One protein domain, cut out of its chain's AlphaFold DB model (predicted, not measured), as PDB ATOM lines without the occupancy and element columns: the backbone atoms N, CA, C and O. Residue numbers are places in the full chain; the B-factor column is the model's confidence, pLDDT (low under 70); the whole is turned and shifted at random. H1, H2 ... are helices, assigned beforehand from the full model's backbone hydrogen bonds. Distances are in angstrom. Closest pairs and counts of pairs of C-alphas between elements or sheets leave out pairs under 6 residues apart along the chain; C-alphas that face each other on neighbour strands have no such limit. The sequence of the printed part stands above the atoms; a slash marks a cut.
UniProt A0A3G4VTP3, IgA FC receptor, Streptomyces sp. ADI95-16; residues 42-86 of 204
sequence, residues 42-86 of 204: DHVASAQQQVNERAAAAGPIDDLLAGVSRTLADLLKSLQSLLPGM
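This is residues 42 to 86 of the 204 residues of the protein "IgA FC receptor" of Streptomyces sp. ADI95-16 (UniProt A0A3G4VTP3). Two helices, H1 and then the longer H2, meet at a corner near their joined ends and make a wide, open V, with their far ends pointing away from each other. The printed part has 45 residues with two named helices and no named strand; its class is all helix. It is extended, with a radius of gyration of the C-alphas of 16.8 A, and spans 53 by 21 by 9 A.

H1 holds residues 42 to 57, from C-alpha 42 at (176.868, -13.986, 220.754), and is 22.1 A long from first to last C-alpha. H2 holds residues 60 to 82, is 33.3 A long, and ends with C-alpha 82 at (166.239, 12.988, 182.158).

H1 and H2 meet only through their link, a tight one of 2 residues. Residues 42 to 53 of H1 stand free, and so do residues 67 to 86, of which 67 to 82 belong to H2. In H1 and H2 every O i to N i+4 pair is within hydrogen-bond range.

The two C-alphas farthest apart, those of Asp 42 and Gly 85, are 53.6 A apart. The printed part has no cut. Its mean pLDDT is 74.3, with residues 42 to 58 and 85 to 86 under 70.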
ATOM      1  N   ASP A  42     176.111 -15.171 220.321       62.66
ATOM      2  CA  ASP A  42     176.868 -13.986 220.754       62.66
ATOM      3  C   ASP A  42     176.993 -12.938 219.625       62.66
ATOM      4  O   ASP A  42     176.868 -11.727 219.833       62.66
ATOM      5  N   HIS A  43     177.134 -13.399 218.377       60.34
ATOM      6  CA  HIS A  43     177.104 -12.542 217.190       60.34
ATOM      7  C   HIS A  43     175.707 -11.982 216.884       60.34
ATOM      8  O   HIS A  43     175.590 -10.831 216.469       60.34
ATOM      9  N   VAL A  44     174.641 -12.750 217.115       69.62
ATOM     10  CA  VAL A  44     173.256 -12.278 216.967       69.62
ATOM     11  C   VAL A  44     172.892 -11.316 218.094       69.62
ATOM     12  O   VAL A  44     172.258 -10.303 217.815       69.62
ATOM     13  N   ALA A  45     173.338 -11.562 219.329       67.38
ATOM     14  CA  ALA A  45     173.133 -10.651 220.455       67.38
ATOM     15  C   ALA A  45     173.871  -9.320 220.247       67.38
ATOM     16  O   ALA A  45     173.280  -8.255 220.419       67.38
ATOM     17  N   SER A  46     175.126  -9.358 219.793       65.75
ATOM     18  CA  SER A  46     175.876  -8.141 219.455       65.75
ATOM     19  C   SER A  46     175.308  -7.421 218.225       65.75
ATOM     20  O   SER A  46     175.238  -6.193 218.226       65.75
ATOM     21  N   ALA A  47     174.815  -8.143 217.211       68.62
ATOM     22  CA  ALA A  47     174.109  -7.543 216.078       68.62
ATOM     23  C   ALA A  47     172.773  -6.913 216.502       68.62
ATOM     24  O   ALA A  47     172.475  -5.795 216.089       68.62
ATOM     25  N   GLN A  48     171.993  -7.574 217.364       66.31
ATOM     26  CA  GLN A  48     170.760  -7.025 217.931       66.31
ATOM     27  C   GLN A  48     171.035  -5.811 218.802       66.31
ATOM     28  O   GLN A  48     170.285  -4.850 218.717       66.31
ATOM     29  N   GLN A  49     172.110  -5.808 219.587       66.31
ATOM     30  CA  GLN A  49     172.495  -4.647 220.375       66.31
ATOM     31  C   GLN A  49     172.938  -3.489 219.479       66.31
ATOM     32  O   GLN A  49     172.541  -2.359 219.722       66.31
ATOM     33  N   GLN A  50     173.644  -3.760 218.380       61.38
ATOM     34  CA  GLN A  50     174.000  -2.737 217.400       61.38
ATOM     35  C   GLN A  50     172.769  -2.197 216.652       61.38
ATOM     36  O   GLN A  50     172.712  -1.010 216.334       61.38
ATOM     37  N   VAL A  51     171.765  -3.042 216.394       62.66
ATOM     38  CA  VAL A  51     170.461  -2.621 215.861       62.66
ATOM     39  C   VAL A  51     169.673  -1.841 216.908       62.66
ATOM     40  O   VAL A  51     169.084  -0.835 216.552       62.66
ATOM     41  N   ASN A  52     169.695  -2.233 218.181       62.41
ATOM     42  CA  ASN A  52     168.973  -1.559 219.258       62.41
ATOM     43  C   ASN A  52     169.620  -0.211 219.612       62.41
ATOM     44  O   ASN A  52     168.915   0.754 219.861       62.41
ATOM     45  N   GLU A  53     170.949  -0.102 219.550       60.22
ATOM     46  CA  GLU A  53     171.690   1.159 219.683       60.22
ATOM     47  C   GLU A  53     171.478   2.070 218.461       60.22
ATOM     48  O   GLU A  53     171.342   3.281 218.621       60.22
ATOM     49  N   ARG A  54     171.375   1.511 217.243       54.09
ATOM     50  CA  ARG A  54     171.018   2.279 216.032       54.09
ATOM     51  C   ARG A  54     169.549   2.712 216.014       54.09
ATOM     52  O   ARG A  54     169.279   3.854 215.671       54.09
ATOM     53  N   ALA A  55     168.632   1.845 216.439       52.94
ATOM     54  CA  ALA A  55     167.203   2.125 216.583       52.94
ATOM     55  C   ALA A  55     166.901   3.037 217.786       52.94
ATOM     56  O   ALA A  55     165.872   3.702 217.819       52.94
ATOM     57  N   ALA A  56     167.798   3.100 218.776       53.81
ATOM     58  CA  ALA A  56     167.730   4.075 219.862       53.81
ATOM     59  C   ALA A  56     168.288   5.452 219.459       53.81
ATOM     60  O   ALA A  56     167.915   6.453 220.066       53.81
ATOM     61  N   ALA A  57     169.171   5.522 218.454       55.84
ATOM     62  CA  ALA A  57     169.764   6.777 217.983       55.84
ATOM     63  C   ALA A  57     168.871   7.552 216.994       55.84
ATOM     64  O   ALA A  57     169.074   8.750 216.797       55.84
ATOM     65  N   ALA A  58     167.890   6.887 216.389       58.44
ATOM     66  CA  ALA A  58     166.917   7.468 215.475       58.44
ATOM     67  C   ALA A  58     165.606   6.700 215.673       58.44
ATOM     68  O   ALA A  58     165.569   5.488 215.477       58.44
ATOM     69  N   GLY A  59     164.548   7.366 216.137       71.31
ATOM     70  CA  GLY A  59     163.281   6.691 216.400       71.31
ATOM     71  C   GLY A  59     162.646   6.136 215.112       71.31
ATOM     72  O   GLY A  59     163.067   6.481 214.007       71.31
ATOM     73  N   PRO A  60     161.552   5.353 215.208       76.12
ATOM     74  CA  PRO A  60     160.846   4.812 214.036       76.12
ATOM     75  C   PRO A  60     160.424   5.883 213.016       76.12
ATOM     76  O   PRO A  60     160.288   5.615 211.823       76.12
ATOM     77  N   ILE A  61     160.206   7.109 213.496       71.44
ATOM     78  CA  ILE A  61     159.846   8.274 212.686       71.44
ATOM     79  C   ILE A  61     161.066   8.812 211.923       71.44
ATOM     80  O   ILE A  61     160.927   9.206 210.766       71.44
ATOM     81  N   ASP A  62     162.253   8.793 212.530       79.75
ATOM     82  CA  ASP A  62     163.499   9.249 211.911       79.75
ATOM     83  C   ASP A  62     163.956   8.298 210.799       79.75
ATOM     84  O   ASP A  62     164.368   8.763 209.738       79.75
ATOM     85  N   ASP A  63     163.799   6.983 210.980       80.75
ATOM     86  CA  ASP A  63     164.056   5.989 209.925       80.75
ATOM     87  C   ASP A  63     163.120   6.178 208.727       80.75
ATOM     88  O   ASP A  63     163.539   6.121 207.565       80.75
ATOM     89  N   LEU A  64     161.842   6.456 208.998       82.88
ATOM     90  CA  LEU A  64     160.862   6.722 207.952       82.88
ATOM     91  C   LEU A  64     161.182   8.034 207.223       82.88
ATOM     92  O   LEU A  64     161.110   8.100 205.995       82.88
ATOM     93  N   LEU A  65     161.615   9.059 207.959       84.12
ATOM     94  CA  LEU A  65     162.054  10.334 207.398       84.12
ATOM     95  C   LEU A  65     163.342  10.181 206.568       84.12
ATOM     96  O   LEU A  65     163.453  10.746 205.474       84.12
ATOM     97  N   ALA A  66     164.293   9.370 207.027       84.56
ATOM     98  CA  ALA A  66     165.508   9.036 206.293       84.56
ATOM     99  C   ALA A  66     165.188   8.258 205.003       84.56
ATOM    100  O   ALA A  66     165.727   8.566 203.939       84.56
ATOM    101  N   GLY A  67     164.252   7.307 205.056       88.00
ATOM    102  CA  GLY A  67     163.779   6.571 203.881       88.00
ATOM    103  C   GLY A  67     163.090   7.466 202.848       88.00
ATOM    104  O   GLY A  67     163.402   7.411 201.652       88.00
ATOM    105  N   VAL A  68     162.190   8.344 203.295       90.12
ATOM    106  CA  VAL A  68     161.495   9.298 202.415       90.12
ATOM    107  C   VAL A  68     162.472  10.318 201.820       90.12
ATOM    108  O   VAL A  68     162.402  10.612 200.628       90.12
ATOM    109  N   SER A  69     163.439  10.818 202.592       86.50
ATOM    110  CA  SER A  69     164.447  11.749 202.062       86.50
ATOM    111  C   SER A  69     165.365  11.092 201.024       86.50
ATOM    112  O   SER A  69     165.673  11.708 200.002       86.50
ATOM    113  N   ARG A  70     165.737   9.821 201.224       89.50
ATOM    114  CA  ARG A  70     166.540   9.049 200.267       89.50
ATOM    115  C   ARG A  70     165.798   8.807 198.955       89.50
ATOM    116  O   ARG A  70     166.340   9.079 197.890       89.50
ATOM    117  N   THR A  71     164.551   8.349 199.032       90.56
ATOM    118  CA  THR A  71     163.720   8.123 197.837       90.56
ATOM    119  C   THR A  71     163.480   9.411 197.054       90.56
ATOM    120  O   THR A  71     163.547   9.407 195.824       90.56
ATOM    121  N   LEU A  72     163.274  10.532 197.746       87.62
ATOM    122  CA  LEU A  72     163.121  11.835 197.108       87.62
ATOM    123  C   LEU A  72     164.426  12.298 196.437       87.62
ATOM    124  O   LEU A  72     164.386  12.803 195.316       87.62
ATOM    125  N   ALA A  73     165.583  12.071 197.065       85.88
ATOM    126  CA  ALA A  73     166.890  12.379 196.482       85.88
ATOM    127  C   ALA A  73     167.188  11.547 195.220       85.88
ATOM    128  O   ALA A  73     167.655  12.093 194.217       85.88
ATOM    129  N   ASP A  74     166.876  10.250 195.242       89.88
ATOM    130  CA  ASP A  74     167.063   9.361 194.091       89.88
ATOM    131  C   ASP A  74     166.141   9.749 192.924       89.88
ATOM    132  O   ASP A  74     166.578   9.806 191.769       89.88
ATOM    133  N   LEU A  75     164.886  10.104 193.222       90.31
ATOM    134  CA  LEU A  75     163.942  10.586 192.218       90.31
ATOM    135  C   LEU A  75     164.406  11.910 191.605       90.31
ATOM    136  O   LEU A  75     164.399  12.047 190.384       90.31
ATOM    137  N   LEU A  76     164.867  12.860 192.426       84.88
ATOM    138  CA  LEU A  76     165.421  14.132 191.955       84.88
ATOM    139  C   LEU A  76     166.618  13.918 191.028       84.88
ATOM    140  O   LEU A  76     166.700  14.548 189.974       84.88
ATOM    141  N   LYS A  77     167.518  12.997 191.380       85.88
ATOM    142  CA  LYS A  77     168.676  12.651 190.552       85.88
ATOM    143  C   LYS A  77     168.267  12.019 189.221       85.88
ATOM    144  O   LYS A  77     168.835  12.356 188.182       85.88
ATOM    145  N   SER A  78     167.269  11.137 189.238       88.56
ATOM    146  CA  SER A  78     166.712  10.535 188.023       88.56
ATOM    147  C   SER A  78     166.077  11.594 187.109       88.56
ATOM    148  O   SER A  78     166.340  11.617 185.906       88.56
ATOM    149  N   LEU A  79     165.330  12.538 187.684       82.00
ATOM    150  CA  LEU A  79     164.673  13.626 186.956       82.00
ATOM    151  C   LEU A  79     165.682  14.620 186.360       82.00
ATOM    152  O   LEU A  79     165.548  15.010 185.201       82.00
ATOM    153  N   GLN A  80     166.736  14.965 187.107       80.44
ATOM    154  CA  GLN A  80     167.850  15.788 186.616       80.44
ATOM    155  C   GLN A  80     168.617  15.115 185.468       80.44
ATOM    156  O   GLN A  80     169.066  15.798 184.549       80.44
ATOM    157  N   SER A  81     168.745  13.784 185.489       81.62
ATOM    158  CA  SER A  81     169.363  13.030 184.390       81.62
ATOM    159  C   SER A  81     168.500  13.007 183.129       81.62
ATOM    160  O   SER A  81     169.042  12.870 182.032       81.62
ATOM    161  N   LEU A  82     167.177  13.088 183.274       82.38
ATOM    162  CA  LEU A  82     166.239  12.988 182.158       82.38
ATOM    163  C   LEU A  82     165.956  14.351 181.507       82.38
ATOM    164  O   LEU A  82     165.661  14.409 180.316       82.38
ATOM    165  N   LEU A  83     166.084  15.447 182.262       76.69
ATOM    166  CA  LEU A  83     165.957  16.820 181.764       76.69
ATOM    167  C   LEU A  83     167.204  17.660 182.102       76.69
ATOM    168  O   LEU A  83     167.145  18.536 182.976       76.69
ATOM    169  N   PRO A  84     168.334  17.440 181.402       75.56
ATOM    170  CA  PRO A  84     169.517  18.279 181.555       75.56
ATOM    171  C   PRO A  84     169.184  19.721 181.145       75.56
ATOM    172  O   PRO A  84     168.919  20.003 179.980       75.56
ATOM    173  N   GLY A  85     169.170  20.634 182.117       65.56
ATOM    174  CA  GLY A  85     168.874  22.056 181.906       65.56
ATOM    175  C   GLY A  85     167.695  22.604 182.714       65.56
ATOM    176  O   GLY A  85     167.545  23.821 182.781       65.56
ATOM    177  N   MET A  86     166.902  21.756 183.384       60.75
ATOM    178  CA  MET A  86     165.957  22.229 184.404       60.75
ATOM    179  C   MET A  86     166.642  22.272 185.773       60.75
ATOM    180  O   MET A  86     166.795  21.259 186.456       60.75
TER     181      MET A  86